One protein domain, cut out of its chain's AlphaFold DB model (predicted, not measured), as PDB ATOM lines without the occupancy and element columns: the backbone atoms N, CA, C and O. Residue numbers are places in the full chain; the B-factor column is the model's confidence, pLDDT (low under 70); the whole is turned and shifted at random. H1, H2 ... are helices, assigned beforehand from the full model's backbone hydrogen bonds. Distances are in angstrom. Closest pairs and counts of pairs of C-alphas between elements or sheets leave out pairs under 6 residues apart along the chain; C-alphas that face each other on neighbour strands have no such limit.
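This is residues 81 to 196 of the 207 residues of an uncharacterized protein of Volvox carteri f. nagariensis (UniProt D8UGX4). Two helices, H3 and H5, cross in the middle; the helical hairpin H1 and H2 packs on them at one end of the domain, and H7 packs on H3 from the other side. The long last helix, H8, runs away from this body as an arm, and its residues 190 to 195 stick out with His 196. The printed part has 116 residues with eight named helices, H1 to H8 in order along the chain, and no named strand; the class is all helix. The whole is compact, with a radius of gyration of the C-alphas of 15.1 A, yet elongated in outline, spanning 49 by 27 by 26 A.

H1 holds residues 83 to 95, 18.4 A long, and begins at C-alpha 83, (192.669, 183.349, 184.317). H2, residues 99 to 111, is 18.5 A long. H3 holds residues 119 to 126 and H4 residues 130 to 135. H5, residues 137 to 153, is 24.6 A long and begins at C-alpha 137, (209.648, 189.375, 178.813). H6 holds residues 157 to 161 and H7 residues 164 to 171. H8, residues 175 to 195, is the longest at 31.3 A and ends at C-alpha 195, (222.711, 165.663, 201.331).

H3 and H5 are the hubs, touching three helices each. They touch each other at a steep tilt of 51 degrees, opposite ways, with the C-alphas of Arg 122 and Ala 146 closest at 5.0 A. H1 touches H3 with residues 83 to 87 alone, closest at the C-alphas of Glu 84 and Val 121, 6.1 A. H1 and H2 form a hairpin at a shallow tilt of 20 degrees, closest at the C-alphas of Met 90 and Val 102, 4.8 A. H5 touches H2 with residues 138 to 142 alone, closest at the C-alphas of Ala 106 and Val 139, 5.6 A; the tilt of 37 degrees is only just steep. H4 and H5 touch only at the corner, closest at the C-alphas of Ser 133 and Ala 140, 4.7 A. H3 and H7 touch at a shallow tilt of 3 degrees, the same way, closest at the C-alphas of Ala 123 and Leu 169, 6.3 A. H6 and H7 only just touch, with 3 pairs of C-alphas within 8 A, and only at the corner; the closest C-alphas are those of Leu 161 and Trp 167, 6.1 A. H8 touches no helix; it is close to H5 but not clearly touching, closest at the C-alphas of Met 151 and Leu 181, 7.2 A. H1 and H8 are apart. Each O i to N i+4 pair is within hydrogen-bond range in H1 to H7, and 16 of 17 in H8.

The two C-alphas farthest apart, those of Trp 96 and His 196, are 52.1 A apart. The printed part has no cut. No link is long; that from H2 to H3, 7 residues, is short, and the others are tight. The mean pLDDT of the printed part is 87.2; residues 187 to 196 are under 70.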
ATOM      1  N   GLU A  81     187.320 188.021 184.530       79.94
ATOM      2  CA  GLU A  81     187.620 187.603 185.910       79.94
ATOM      3  C   GLU A  81     188.439 186.309 185.966       79.94
ATOM      4  O   GLU A  81     189.196 186.098 186.915       79.94
ATOM      5  N   GLU A  82     188.339 185.466 184.935       90.50
ATOM      6  CA  GLU A  82     188.959 184.146 184.926       90.50
ATOM      7  C   GLU A  82     190.334 184.144 184.241       90.50
ATOM      8  O   GLU A  82     190.520 184.645 183.128       90.50
ATOM      9  N   ASP A  83     191.317 183.498 184.877       92.12
ATOM     10  CA  ASP A  83     192.669 183.349 184.317       92.12
ATOM     11  C   ASP A  83     192.657 182.600 182.963       92.12
ATOM     12  O   ASP A  83     193.500 182.853 182.100       92.12
ATOM     13  N   GLU A  84     191.709 181.674 182.760       91.12
ATOM     14  CA  GLU A  84     191.549 180.917 181.506       91.12
ATOM     15  C   GLU A  84     191.108 181.814 180.342       91.12
ATOM     16  O   GLU A  84     191.642 181.711 179.230       91.12
ATOM     17  N   GLU A  85     190.179 182.732 180.599       90.00
ATOM     18  CA  GLU A  85     189.736 183.725 179.625       90.00
ATOM     19  C   GLU A  85     190.875 184.683 179.277       90.00
ATOM     20  O   GLU A  85     191.119 184.960 178.103       90.00
ATOM     21  N   LEU A  86     191.638 185.127 180.279       91.56
ATOM     22  CA  LEU A  86     192.772 186.025 180.083       91.56
ATOM     23  C   LEU A  86     193.901 185.369 179.274       91.56
ATOM     24  O   LEU A  86     194.474 185.999 178.381       91.56
ATOM     25  N   LEU A  87     194.187 184.087 179.526       93.56
ATOM     26  CA  LEU A  87     195.117 183.299 178.718       93.56
ATOM     27  C   LEU A  87     194.617 183.144 177.275       93.56
ATOM     28  O   LEU A  87     195.393 183.284 176.329       93.56
ATOM     29  N   THR A  88     193.323 182.883 177.094       91.06
ATOM     30  CA  THR A  88     192.708 182.794 175.763       91.06
ATOM     31  C   THR A  88     192.817 184.129 175.024       91.06
ATOM     32  O   THR A  88     193.188 184.156 173.850       91.06
ATOM     33  N   CYS A  89     192.586 185.242 175.721       91.19
ATOM     34  CA  CYS A  89     192.757 186.595 175.198       91.19
ATOM     35  C   CYS A  89     194.205 186.849 174.758       91.19
ATOM     36  O   CYS A  89     194.435 187.335 173.653       91.19
ATOM     37  N   MET A  90     195.186 186.439 175.569       93.38
ATOM     38  CA  MET A  90     196.611 186.530 175.236       93.38
ATOM     39  C   MET A  90     196.961 185.739 173.964       93.38
ATOM     40  O   MET A  90     197.662 186.248 173.094       93.38
ATOM     41  N   LEU A  91     196.453 184.511 173.830       91.62
ATOM     42  CA  LEU A  91     196.679 183.657 172.658       91.62
ATOM     43  C   LEU A  91     196.047 184.223 171.382       91.62
ATOM     44  O   LEU A  91     196.641 184.168 170.305       91.62
ATOM     45  N   LEU A  92     194.834 184.765 171.494       89.06
ATOM     46  CA  LEU A  92     194.178 185.441 170.381       89.06
ATOM     47  C   LEU A  92     194.955 186.700 169.993       89.06
ATOM     48  O   LEU A  92     195.218 186.903 168.813       89.06
ATOM     49  N   ALA A  93     195.367 187.510 170.967       89.06
ATOM     50  CA  ALA A  93     196.159 188.710 170.733       89.06
ATOM     51  C   ALA A  93     197.470 188.416 169.989       89.06
ATOM     52  O   ALA A  93     197.777 189.106 169.020       89.06
ATOM     53  N   ASP A  94     198.197 187.368 170.383       90.81
ATOM     54  CA  ASP A  94     199.398 186.915 169.674       90.81
ATOM     55  C   ASP A  94     199.087 186.549 168.218       90.81
ATOM     56  O   ASP A  94     199.705 187.064 167.286       90.81
ATOM     57  N   ARG A  95     198.037 185.746 167.998       89.44
ATOM     58  CA  ARG A  95     197.585 185.370 166.651       89.44
ATOM     59  C   ARG A  95     197.234 186.581 165.779       89.44
ATOM     60  O   ARG A  95     197.410 186.519 164.564       89.44
ATOM     61  N   TRP A  96     196.716 187.653 166.374       86.12
ATOM     62  CA  TRP A  96     196.377 188.894 165.674       86.12
ATOM     63  C   TRP A  96     197.536 189.902 165.618       86.12
ATOM     64  O   TRP A  96     197.331 191.008 165.121       86.12
ATOM     65  N   LEU A  97     198.742 189.534 166.068       88.00
ATOM     66  CA  LEU A  97     199.925 190.399 166.143       88.00
ATOM     67  C   LEU A  97     199.666 191.685 166.949       88.00
ATOM     68  O   LEU A  97     199.992 192.783 166.508       88.00
ATOM     69  N   LEU A  98     199.055 191.535 168.129       86.94
ATOM     70  CA  LEU A  98     198.767 192.612 169.081       86.94
ATOM     71  C   LEU A  98     199.723 192.529 170.292       86.94
ATOM     72  O   LEU A  98     199.314 192.068 171.363       86.94
ATOM     73  N   PRO A  99     201.001 192.936 170.161       88.50
ATOM     74  CA  PRO A  99     202.014 192.719 171.201       88.50
ATOM     75  C   PRO A  99     201.683 193.417 172.529       88.50
ATOM     76  O   PRO A  99     201.937 192.853 173.596       88.50
ATOM     77  N   ASP A 100     201.051 194.591 172.484       87.19
ATOM     78  CA  ASP A 100     200.646 195.331 173.687       87.19
ATOM     79  C   ASP A 100     199.554 194.586 174.468       87.19
ATOM     80  O   ASP A 100     199.635 194.467 175.692       87.19
ATOM     81  N   CYS A 101     198.583 193.989 173.766       88.75
ATOM     82  CA  CYS A 101     197.562 193.130 174.373       88.75
ATOM     83  C   CYS A 101     198.187 191.902 175.039       88.75
ATOM     84  O   CYS A 101     197.809 191.546 176.156       88.75
ATOM     85  N   VAL A 102     199.143 191.252 174.361       92.19
ATOM     86  CA  VAL A 102     199.860 190.087 174.906       92.19
ATOM     87  C   VAL A 102     200.580 190.477 176.195       92.19
ATOM     88  O   VAL A 102     200.440 189.793 177.208       92.19
ATOM     89  N   SER A 103     201.308 191.596 176.174       91.25
ATOM     90  CA  SER A 103     202.032 192.119 177.335       91.25
ATOM     91  C   SER A 103     201.091 192.453 178.499       91.25
ATOM     92  O   SER A 103     201.341 192.030 179.628       91.25
ATOM     93  N   ALA A 104     199.966 193.124 178.230       90.25
ATOM     94  CA  ALA A 104     198.969 193.473 179.241       90.25
ATOM     95  C   ALA A 104     198.312 192.231 179.872       90.25
ATOM     96  O   ALA A 104     198.210 192.139 181.098       90.25
ATOM     97  N   CYS A 105     197.925 191.242 179.057       92.44
ATOM     98  CA  CYS A 105     197.364 189.985 179.554       92.44
ATOM     99  C   CYS A 105     198.387 189.212 180.396       92.44
ATOM    100  O   CYS A 105     198.063 188.739 181.485       92.44
ATOM    101  N   ALA A 106     199.637 189.132 179.930       94.62
ATOM    102  CA  ALA A 106     200.716 188.474 180.656       94.62
ATOM    103  C   ALA A 106     201.005 189.165 181.997       94.62
ATOM    104  O   ALA A 106     201.088 188.488 183.018       94.62
ATOM    105  N   ALA A 107     201.099 190.498 182.026       92.12
ATOM    106  CA  ALA A 107     201.302 191.269 183.253       92.12
ATOM    107  C   ALA A 107     200.161 191.055 184.261       92.12
ATOM    108  O   ALA A 107     200.400 190.893 185.459       92.12
ATOM    109  N   ARG A 108     198.917 190.979 183.782       92.31
ATOM    110  CA  ARG A 108     197.764 190.702 184.640       92.31
ATOM    111  C   ARG A 108     197.771 189.265 185.180       92.31
ATOM    112  O   ARG A 108     197.589 189.089 186.380       92.31
ATOM    113  N   LEU A 109     198.090 188.259 184.358       94.31
ATOM    114  CA  LEU A 109     198.294 186.877 184.828       94.31
ATOM    115  C   LEU A 109     199.460 186.767 185.823       94.31
ATOM    116  O   LEU A 109     199.434 185.951 186.746       94.31
ATOM    117  N   GLN A 110     200.501 187.590 185.671       93.75
ATOM    118  CA  GLN A 110     201.606 187.629 186.625       93.75
ATOM    119  C   GLN A 110     201.180 188.166 187.992       93.75
ATOM    120  O   GLN A 110     201.701 187.681 189.004       93.75
ATOM    121  N   ALA A 111     200.248 189.120 188.031       92.75
ATOM    122  CA  ALA A 111     199.702 189.657 189.272       92.75
ATOM    123  C   ALA A 111     198.920 188.594 190.069       92.75
ATOM    124  O   ALA A 111     198.945 188.617 191.300       92.75
ATOM    125  N   THR A 112     198.310 187.610 189.396       91.81
ATOM    126  CA  THR A 112     197.668 186.457 190.045       91.81
ATOM    127  C   THR A 112     198.701 185.640 190.838       91.81
ATOM    128  O   THR A 112     199.719 185.252 190.266       91.81
ATOM    129  N   PRO A 113     198.517 185.342 192.140       89.44
ATOM    130  CA  PRO A 113     199.457 184.540 192.935       89.44
ATOM    131  C   PRO A 113     199.817 183.172 192.317       89.44
ATOM    132  O   PRO A 113     199.019 182.512 191.664       89.44
ATOM    133  N   ALA A 114     201.043 182.684 192.545       78.12
ATOM    134  CA  ALA A 114     201.571 181.524 191.805       78.12
ATOM    135  C   ALA A 114     200.811 180.222 192.111       78.12
ATOM    136  O   ALA A 114     200.788 179.299 191.298       78.12
ATOM    137  N   GLY A 115     200.242 180.146 193.317       80.19
ATOM    138  CA  GLY A 115     199.454 179.011 193.779       80.19
ATOM    139  C   GLY A 115     197.992 179.051 193.337       80.19
ATOM    140  O   GLY A 115     197.355 178.005 193.383       80.19
ATOM    141  N   SER A 116     197.471 180.205 192.900       88.56
ATOM    142  CA  SER A 116     196.060 180.348 192.515       88.56
ATOM    143  C   SER A 116     195.801 180.048 191.042       88.56
ATOM    144  O   SER A 116     194.692 179.643 190.717       88.56
ATOM    145  N   LEU A 117     196.812 180.159 190.167       92.00
ATOM    146  CA  LEU A 117     196.679 179.745 188.765       92.00
ATOM    147  C   LEU A 117     196.252 178.274 188.700       92.00
ATOM    148  O   LEU A 117     196.939 177.424 189.268       92.00
ATOM    149  N   CYS A 118     195.169 177.939 188.002       91.31
ATOM    150  CA  CYS A 118     194.734 176.546 187.886       91.31
ATOM    151  C   CYS A 118     195.741 175.700 187.075       91.31
ATOM    152  O   CYS A 118     196.571 176.223 186.323       91.31
ATOM    153  N   TRP A 119     195.691 174.370 187.218       90.94
ATOM    154  CA  TRP A 119     196.612 173.466 186.511       90.94
ATOM    155  C   TRP A 119     196.514 173.600 184.987       90.94
ATOM    156  O   TRP A 119     197.533 173.580 184.299       90.94
ATOM    157  N   ARG A 120     195.297 173.824 184.471       92.75
ATOM    158  CA  ARG A 120     195.032 174.022 183.042       92.75
ATOM    159  C   ARG A 120     195.782 175.226 182.483       92.75
ATOM    160  O   ARG A 120     196.482 175.080 181.484       92.75
ATOM    161  N   VAL A 121     195.719 176.373 183.161       94.69
ATOM    162  CA  VAL A 121     196.461 177.582 182.770       94.69
ATOM    163  C   VAL A 121     197.964 177.324 182.817       94.69
ATOM    164  O   VAL A 121     198.657 177.622 181.850       94.69
ATOM    165  N   ARG A 122     198.487 176.699 183.881       94.44
ATOM    166  CA  ARG A 122     199.927 176.385 183.981       94.44
ATOM    167  C   ARG A 122     200.405 175.487 182.839       94.44
ATOM    168  O   ARG A 122     201.426 175.780 182.226       94.44
ATOM    169  N   ALA A 123     199.675 174.414 182.542       93.25
ATOM    170  CA  ALA A 123     200.017 173.498 181.458       93.25
ATOM    171  C   ALA A 123     199.963 174.203 180.093       93.25
ATOM    172  O   ALA A 123     200.895 174.091 179.300       93.25
ATOM    173  N   ALA A 124     198.921 174.998 179.847       94.38
ATOM    174  CA  ALA A 124     198.784 175.757 178.611       94.38
ATOM    175  C   ALA A 124     199.893 176.815 178.443       94.38
ATOM    176  O   ALA A 124     200.413 176.979 177.342       94.38
ATOM    177  N   LEU A 125     200.336 177.458 179.530       95.06
ATOM    178  CA  LEU A 125     201.488 178.366 179.522       95.06
ATOM    179  C   LEU A 125     202.790 177.662 179.112       95.06
ATOM    180  O   LEU A 125     203.585 178.222 178.356       95.06
ATOM    181  N   LEU A 126     203.004 176.425 179.563       94.00
ATOM    182  CA  LEU A 126     204.163 175.616 179.166       94.00
ATOM    183  C   LEU A 126     204.066 175.093 177.728       94.00
ATOM    184  O   LEU A 126     205.093 174.829 177.101       94.00
ATOM    185  N   ALA A 127     202.848 174.965 177.204       93.81
ATOM    186  CA  ALA A 127     202.588 174.562 175.828       93.81
ATOM    187  C   ALA A 127     202.670 175.721 174.816       93.81
ATOM    188  O   ALA A 127     202.550 175.472 173.615       93.81
ATOM    189  N   LEU A 128     202.876 176.970 175.260       92.62
ATOM    190  CA  LEU A 128     202.978 178.105 174.338       92.62
ATOM    191  C   LEU A 128     204.165 177.944 173.370       92.62
ATOM    192  O   LEU A 128     205.226 177.441 173.764       92.62
ATOM    193  N   PRO A 129     204.038 178.447 172.127       87.00
ATOM    194  CA  PRO A 129     205.144 178.492 171.180       87.00
ATOM    195  C   PRO A 129     206.363 179.226 171.755       87.00
ATOM    196  O   PRO A 129     206.236 180.294 172.355       87.00
ATOM    197  N   LEU A 130     207.566 178.694 171.517       82.62
ATOM    198  CA  LEU A 130     208.821 179.295 171.996       82.62
ATOM    199  C   LEU A 130     209.017 180.738 171.502       82.62
ATOM    200  O   LEU A 130     209.564 181.562 172.231       82.62
ATOM    201  N   GLY A 131     208.532 181.048 170.295       86.69
ATOM    202  CA  GLY A 131     208.600 182.394 169.723       86.69
ATOM    203  C   GLY A 131     207.850 183.439 170.550       86.69
ATOM    204  O   GLY A 131     208.362 184.538 170.735       86.69
ATOM    205  N   LEU A 132     206.696 183.078 171.121       86.81
ATOM    206  CA  LEU A 132     205.878 183.991 171.924       86.81
ATOM    207  C   LEU A 132     206.562 184.354 173.248       86.81
ATOM    208  O   LEU A 132     206.565 185.508 173.670       86.81
ATOM    209  N   SER A 133     207.193 183.366 173.882       85.81
ATOM    210  CA  SER A 133     207.978 183.573 175.100       85.81
ATOM    211  C   SER A 133     209.196 184.459 174.857       85.81
ATOM    212  O   SER A 133     209.451 185.394 175.611       85.81
ATOM    213  N   ALA A 134     209.919 184.211 173.762       87.12
ATOM    214  CA  ALA A 134     211.088 185.004 173.398       87.12
ATOM    215  C   ALA A 134     210.730 186.452 173.018       87.12
ATOM    216  O   ALA A 134     211.538 187.354 173.226       87.12
ATOM    217  N   ALA A 135     209.528 186.677 172.478       85.88
ATOM    218  CA  ALA A 135     209.075 187.988 172.027       85.88
ATOM    219  C   ALA A 135     208.657 188.935 173.167       85.88
ATOM    220  O   ALA A 135     208.631 190.147 172.963       85.88
ATOM    221  N   SER A 136     208.327 188.417 174.356       89.88
ATOM    222  CA  SER A 136     207.753 189.222 175.441       89.88
ATOM    223  C   SER A 136     208.309 188.813 176.814       89.88
ATOM    224  O   SER A 136     207.986 187.729 177.310       89.88
ATOM    225  N   PRO A 137     209.103 189.676 177.488       91.94
ATOM    226  CA  PRO A 137     209.648 189.375 178.813       91.94
ATOM    227  C   PRO A 137     208.583 189.001 179.864       91.94
ATOM    228  O   PRO A 137     208.826 188.059 180.628       91.94
ATOM    229  N   PRO A 138     207.393 189.646 179.905       92.31
ATOM    230  CA  PRO A 138     206.307 189.204 180.774       92.31
ATOM    231  C   PRO A 138     205.861 187.757 180.521       92.31
ATOM    232  O   PRO A 138     205.628 187.000 181.467       92.31
ATOM    233  N   VAL A 139     205.789 187.329 179.260       94.19
ATOM    234  CA  VAL A 139     205.406 185.951 178.921       94.19
ATOM    235  C   VAL A 139     206.483 184.966 179.376       94.19
ATOM    236  O   VAL A 139     206.157 183.959 180.004       94.19
ATOM    237  N   ALA A 140     207.762 185.273 179.144       93.50
ATOM    238  CA  ALA A 140     208.870 184.424 179.586       93.50
ATOM    239  C   ALA A 140     208.875 184.211 181.110       93.50
ATOM    240  O   ALA A 140     209.015 183.086 181.595       93.50
ATOM    241  N   GLN A 141     208.665 185.278 181.881       93.81
ATOM    242  CA  GLN A 141     208.569 185.201 183.341       93.81
ATOM    243  C   GLN A 141     207.347 184.394 183.801       93.81
ATOM    244  O   GLN A 141     207.441 183.611 184.749       93.81
ATOM    245  N   LEU A 142     206.207 184.551 183.122       94.75
ATOM    246  CA  LEU A 142     204.988 183.799 183.410       94.75
ATOM    247  C   LEU A 142     205.190 182.294 183.154       94.75
ATOM    248  O   LEU A 142     204.785 181.472 183.976       94.75
ATOM    249  N   GLN A 143     205.886 181.934 182.070       94.44
ATOM    250  CA  GLN A 143     206.263 180.549 181.782       94.44
ATOM    251  C   GLN A 143     207.205 179.969 182.834       94.44
ATOM    252  O   GLN A 143     206.909 178.907 183.377       94.44
ATOM    253  N   ALA A 144     208.287 180.674 183.177       92.56
ATOM    254  CA  ALA A 144     209.229 180.226 184.205       92.56
ATOM    255  C   ALA A 144     208.530 180.019 185.562       92.56
ATOM    256  O   ALA A 144     208.833 179.097 186.322       92.56
ATOM    257  N   ARG A 145     207.534 180.857 185.870       94.19
ATOM    258  CA  ARG A 145     206.705 180.718 187.070       94.19
ATOM    259  C   ARG A 145     205.777 179.505 187.007       94.19
ATOM    260  O   ARG A 145     205.654 178.799 188.011       94.19
ATOM    261  N   ALA A 146     205.128 179.264 185.868       93.56
ATOM    262  CA  ALA A 146     204.296 178.081 185.648       93.56
ATOM    263  C   ALA A 146     205.128 176.796 185.766       93.56
ATOM    264  O   ALA A 146     204.717 175.868 186.459       93.56
ATOM    265  N   GLU A 147     206.331 176.795 185.192       92.69
ATOM    266  CA  GLU A 147     207.315 175.715 185.274       92.69
ATOM    267  C   GLU A 147     207.716 175.436 186.722       92.69
ATOM    268  O   GLU A 147     207.532 174.325 187.215       92.69
ATOM    269  N   ALA A 148     208.150 176.461 187.461       91.44
ATOM    270  CA  ALA A 148     208.498 176.318 188.871       91.44
ATOM    271  C   ALA A 148     207.319 175.803 189.719       91.44
ATOM    272  O   ALA A 148     207.511 175.022 190.652       91.44
ATOM    273  N   SER A 149     206.092 176.235 189.413       91.12
ATOM    274  CA  SER A 149     204.877 175.771 190.091       91.12
ATOM    275  C   SER A 149     204.590 174.291 189.804       91.12
ATOM    276  O   SER A 149     204.317 173.520 190.724       91.12
ATOM    277  N   LEU A 150     204.725 173.870 188.546       89.12
ATOM    278  CA  LEU A 150     204.535 172.490 188.102       89.12
ATOM    279  C   LEU A 150     205.621 171.554 188.670       89.12
ATOM    280  O   LEU A 150     205.312 170.484 189.191       89.12
ATOM    281  N   MET A 151     206.878 172.003 188.702       88.69
ATOM    282  CA  MET A 151     207.997 171.276 189.319       88.69
ATOM    283  C   MET A 151     207.830 171.083 190.829       88.69
ATOM    284  O   MET A 151     208.255 170.064 191.374       88.69
ATOM    285  N   ARG A 152     207.177 172.022 191.530       88.12
ATOM    286  CA  ARG A 152     206.800 171.816 192.940       88.12
ATOM    287  C   ARG A 152     205.730 170.742 193.087       88.12
ATOM    288  O   ARG A 152     205.864 169.918 193.985       88.12
ATOM    289  N   ALA A 153     204.721 170.721 192.217       86.44
ATOM    290  CA  ALA A 153     203.695 169.679 192.241       86.44
ATOM    291  C   ALA A 153     204.301 168.287 191.986       86.44
ATOM    292  O   ALA A 153     203.946 167.324 192.657       86.44
ATOM    293  N   PHE A 154     205.308 168.192 191.113       83.12
ATOM    294  CA  PHE A 154     206.034 166.943 190.858       83.12
ATOM    295  C   PHE A 154     206.857 166.399 192.028       83.12
ATOM    296  O   PHE A 154     207.336 165.264 191.954       83.12
ATOM    297  N   ARG A 155     207.021 167.162 193.115       84.56
ATOM    298  CA  ARG A 155     207.610 166.627 194.352       84.56
ATOM    299  C   ARG A 155     206.712 165.573 195.006       84.56
ATOM    300  O   ARG A 155     207.239 164.722 195.712       84.56
ATOM    301  N   CYS A 156     205.409 165.610 194.727       85.12
ATOM    302  CA  CYS A 156     204.409 164.646 195.184       85.12
ATOM    303  C   CYS A 156     203.638 164.107 193.964       85.12
ATOM    304  O   CYS A 156     202.506 164.531 193.715       85.12
ATOM    305  N   PRO A 157     204.259 163.239 193.140       80.44
ATOM    306  CA  PRO A 157     203.654 162.752 191.899       80.44
ATOM    307  C   PRO A 157     202.336 162.001 192.124       80.44
ATOM    308  O   PRO A 157     201.502 161.977 191.225       80.44
ATOM    309  N   GLU A 158     202.126 161.426 193.308       86.19
ATOM    310  CA  GLU A 158     200.914 160.699 193.684       86.19
ATOM    311  C   GLU A 158     199.670 161.587 193.526       86.19
ATOM    312  O   GLU A 158     198.707 161.183 192.884       86.19
ATOM    313  N   LEU A 159     199.747 162.844 193.975       78.56
ATOM    314  CA  LEU A 159     198.642 163.808 193.892       78.56
ATOM    315  C   LEU A 159     198.324 164.238 192.454       78.56
ATOM    316  O   LEU A 159     197.195 164.608 192.146       78.56
ATOM    317  N   ILE A 160     199.318 164.210 191.560       83.44
ATOM    318  CA  ILE A 160     199.105 164.509 190.136       83.44
ATOM    319  C   ILE A 160     198.409 163.330 189.454       83.44
ATOM    320  O   ILE A 160     197.559 163.535 188.594       83.44
ATOM    321  N   LEU A 161     198.789 162.104 189.822       83.00
ATOM    322  CA  LEU A 161     198.271 160.875 189.219       83.00
ATOM    323  C   LEU A 161     196.865 160.509 189.709       83.00
ATOM    324  O   LEU A 161     196.158 159.790 189.005       83.00
ATOM    325  N   GLU A 162     196.450 161.003 190.877       89.69
ATOM    326  CA  GLU A 162     195.084 160.840 191.394       89.69
ATOM    327  C   GLU A 162     194.030 161.554 190.529       89.69
ATOM    328  O   GLU A 162     192.889 161.098 190.446       89.69
ATOM    329  N   ASP A 163     194.411 162.633 189.842       90.31
ATOM    330  CA  ASP A 163     193.520 163.414 188.986       90.31
ATOM    331  C   ASP A 163     193.771 163.113 187.497       90.31
ATOM    332  O   ASP A 163     194.777 163.506 186.895       90.31
ATOM    333  N   ALA A 164     192.807 162.427 186.876       89.75
ATOM    334  CA  ALA A 164     192.866 162.046 185.469       89.75
ATOM    335  C   ALA A 164     192.976 163.250 184.517       89.75
ATOM    336  O   ALA A 164     193.571 163.122 183.442       89.75
ATOM    337  N   ASP A 165     192.430 164.411 184.881       90.56
ATOM    338  CA  ASP A 165     192.498 165.608 184.046       90.56
ATOM    339  C   ASP A 165     193.876 166.262 184.126       90.56
ATOM    340  O   ASP A 165     194.425 166.661 183.095       90.56
ATOM    341  N   ASN A 166     194.505 166.267 185.304       89.88
ATOM    342  CA  ASN A 166     195.886 166.731 185.447       89.88
ATOM    343  C   ASN A 166     196.859 165.855 184.657       89.88
ATOM    344  O   ASN A 166     197.773 166.377 184.010       89.88
ATOM    345  N   TRP A 167     196.625 164.540 184.649       88.12
ATOM    346  CA  TRP A 167     197.390 163.601 183.834       88.12
ATOM    347  C   TRP A 167     197.229 163.864 182.331       88.12
ATOM    348  O   TRP A 167     198.221 163.943 181.605       88.12
ATOM    349  N   ARG A 168     195.995 164.069 181.849       92.00
ATOM    350  CA  ARG A 168     195.732 164.418 180.441       92.00
ATOM    351  C   ARG A 168     196.408 165.723 180.039       92.00
ATOM    352  O   ARG A 168     197.013 165.786 178.971       92.00
ATOM    353  N   LEU A 169     196.335 166.744 180.892       91.19
ATOM    354  CA  LEU A 169     196.984 168.033 180.653       91.19
ATOM    355  C   LEU A 169     198.502 167.883 180.575       91.19
ATOM    356  O   LEU A 169     199.127 168.453 179.682       91.19
ATOM    357  N   LEU A 170     199.097 167.060 181.438       90.62
ATOM    358  CA  LEU A 170     200.529 166.799 181.389       90.62
ATOM    359  C   LEU A 170     200.949 166.100 180.088       90.62
ATOM    360  O   LEU A 170     201.937 166.488 179.470       90.62
ATOM    361  N   LEU A 171     200.179 165.101 179.651       90.62
ATOM    362  CA  LEU A 171     200.420 164.392 178.392       90.62
ATOM    363  C   LEU A 171     200.167 165.258 177.149       90.62
ATOM    364  O   LEU A 171     200.650 164.921 176.071       90.62
ATOM    365  N   SER A 172     199.424 166.357 177.290       92.62
ATOM    366  CA  SER A 172     199.199 167.322 176.209       92.62
ATOM    367  C   SER A 172     200.368 168.290 175.999       92.62
ATOM    368  O   SER A 172     200.391 169.008 174.998       92.62
ATOM    369  N   LEU A 173     201.344 168.315 176.916       93.38
ATOM    370  CA  LEU A 173     202.525 169.159 176.769       93.38
ATOM    371  C   LEU A 173     203.383 168.712 175.576       93.38
ATOM    372  O   LEU A 173     203.484 167.513 175.296       93.38
ATOM    373  N   PRO A 174     204.082 169.648 174.908       93.06
ATOM    374  CA  PRO A 174     205.064 169.298 173.893       93.06
ATOM    375  C   PRO A 174     206.102 168.306 174.434       93.06
ATOM    376  O   PRO A 174     206.607 168.474 175.547       93.06
ATOM    377  N   ALA A 175     206.456 167.297 173.633       91.94
ATOM    378  CA  ALA A 175     207.350 166.214 174.054       91.94
ATOM    379  C   ALA A 175     208.699 166.726 174.585       91.94
ATOM    380  O   ALA A 175     209.199 166.219 175.589       91.94
ATOM    381  N   ASP A 176     209.258 167.768 173.964       90.00
ATOM    382  CA  ASP A 176     210.510 168.387 174.408       90.00
ATOM    383  C   ASP A 176     210.382 169.037 175.788       90.00
ATOM    384  O   ASP A 176     211.281 168.908 176.619       90.00
ATOM    385  N   ARG A 177     209.240 169.676 176.067       89.25
ATOM    386  CA  ARG A 177     208.958 170.275 177.377       89.25
ATOM    387  C   ARG A 177     208.764 169.212 178.442       89.25
ATOM    388  O   ARG A 177     209.354 169.309 179.513       89.25
ATOM    389  N   LEU A 178     208.013 168.157 178.133       90.62
ATOM    390  CA  LEU A 178     207.857 167.031 179.048       90.62
ATOM    391  C   LEU A 178     209.213 166.374 179.352       90.62
ATOM    392  O   LEU A 178     209.516 166.087 180.506       90.62
ATOM    393  N   LYS A 179     210.062 166.193 178.333       90.69
ATOM    394  CA  LYS A 179     211.423 165.671 178.498       90.69
ATOM    395  C   LYS A 179     212.275 166.566 179.399       90.69
ATOM    396  O   LYS A 179     212.941 166.035 180.280       90.69
ATOM    397  N   GLN A 180     212.251 167.887 179.203       88.69
ATOM    398  CA  GLN A 180     212.973 168.840 180.057       88.69
ATOM    399  C   GLN A 180     212.548 168.716 181.524       88.69
ATOM    400  O   GLN A 180     213.396 168.475 182.380       88.69
ATOM    401  N   LEU A 181     211.241 168.744 181.794       87.50
ATOM    402  CA  LEU A 181     210.692 168.611 183.149       87.50
ATOM    403  C   LEU A 181     211.094 167.287 183.820       87.50
ATOM    404  O   LEU A 181     211.419 167.245 185.008       87.50
ATOM    405  N   LEU A 182     211.091 166.184 183.062       85.56
ATOM    406  CA  LEU A 182     211.476 164.865 183.570       85.56
ATOM    407  C   LEU A 182     212.983 164.743 183.833       85.56
ATOM    408  O   LEU A 182     213.365 164.079 184.797       85.56
ATOM    409  N   LEU A 183     213.830 165.362 183.004       87.88
ATOM    410  CA  LEU A 183     215.284 165.354 183.189       87.88
ATOM    411  C   LEU A 183     215.703 166.217 184.383       87.88
ATOM    412  O   LEU A 183     216.423 165.734 185.252       87.88
ATOM    413  N   GLU A 184     215.185 167.443 184.493       82.19
ATOM    414  CA  GLU A 184     215.482 168.329 185.626       82.19
ATOM    415  C   GLU A 184     215.078 167.709 186.969       82.19
ATOM    416  O   GLU A 184     215.738 167.905 187.993       82.19
ATOM    417  N   ARG A 185     214.017 166.894 186.978       72.44
ATOM    418  CA  ARG A 185     213.612 166.140 188.165       72.44
ATOM    419  C   ARG A 185     214.686 165.153 188.627       72.44
ATOM    420  O   ARG A 185     214.893 165.025 189.836       72.44
ATOM    421  N   GLN A 186     215.333 164.440 187.704       73.75
ATOM    422  CA  GLN A 186     216.360 163.452 188.057       73.75
ATOM    423  C   GLN A 186     217.525 164.130 188.782       73.75
ATOM    424  O   GLN A 186     217.957 163.652 189.832       73.75
ATOM    425  N   ASP A 187     217.945 165.299 188.300       69.25
ATOM    426  CA  ASP A 187     219.025 166.071 188.915       69.25
ATOM    427  C   ASP A 187     218.676 166.542 190.333       69.25
ATOM    428  O   ASP A 187     219.520 166.505 191.236       69.25
ATOM    429  N   VAL A 188     217.423 166.948 190.568       67.50
ATOM    430  CA  VAL A 188     216.964 167.361 191.904       67.50
ATOM    431  C   VAL A 188     216.956 166.180 192.878       67.50
ATOM    432  O   VAL A 188     217.446 166.323 193.998       67.50
ATOM    433  N   GLN A 189     216.457 165.010 192.464       65.25
ATOM    434  CA  GLN A 189     216.384 163.831 193.336       65.25
ATOM    435  C   GLN A 189     217.771 163.299 193.722       65.25
ATOM    436  O   GLN A 189     218.009 163.012 194.900       65.25
ATOM    437  N   VAL A 190     218.706 163.234 192.766       68.19
ATOM    438  CA  VAL A 190     220.090 162.798 193.018       68.19
ATOM    439  C   VAL A 190     220.784 163.728 194.017       68.19
ATOM    440  O   VAL A 190     221.438 163.256 194.948       68.19
ATOM    441  N   ARG A 191     220.586 165.048 193.897       62.59
ATOM    442  CA  ARG A 191     221.160 166.025 194.838       62.59
ATOM    443  C   ARG A 191     220.581 165.894 196.244       62.59
ATOM    444  O   ARG A 191     221.335 165.955 197.210       62.59
ATOM    445  N   THR A 192     219.273 165.678 196.380       65.12
ATOM    446  CA  THR A 192     218.653 165.511 197.707       65.12
ATOM    447  C   THR A 192     219.061 164.214 198.404       65.12
ATOM    448  O   THR A 192     219.233 164.219 199.620       65.12
ATOM    449  N   ALA A 193     219.281 163.125 197.659       61.94
ATOM    450  CA  ALA A 193     219.757 161.866 198.233       61.94
ATOM    451  C   ALA A 193     221.191 161.980 198.785       61.94
ATOM    452  O   ALA A 193     221.522 161.333 199.774       61.94
ATOM    453  N   PHE A 194     222.024 162.838 198.188       58.59
ATOM    454  CA  PHE A 194     223.421 163.021 198.592       58.59
ATOM    455  C   PHE A 194     223.600 163.887 199.849       58.59
ATOM    456  O   PHE A 194     224.588 163.745 200.558       58.59
ATOM    457  N   VAL A 195     222.647 164.776 200.150       61.84
ATOM    458  CA  VAL A 195     222.711 165.663 201.331       61.84
ATOM    459  C   VAL A 195     222.194 164.970 202.602       61.84
ATOM    460  O   VAL A 195     222.463 165.422 203.711       61.84
ATOM    461  N   HIS A 196     221.509 163.832 202.468       53.50
ATOM    462  CA  HIS A 196     220.965 163.055 203.584       53.50
ATOM    463  C   HIS A 196     221.819 161.831 203.966       53.50
ATOM    464  O   HIS A 196     221.284 160.819 204.411       53.50
TER     465      HIS A 196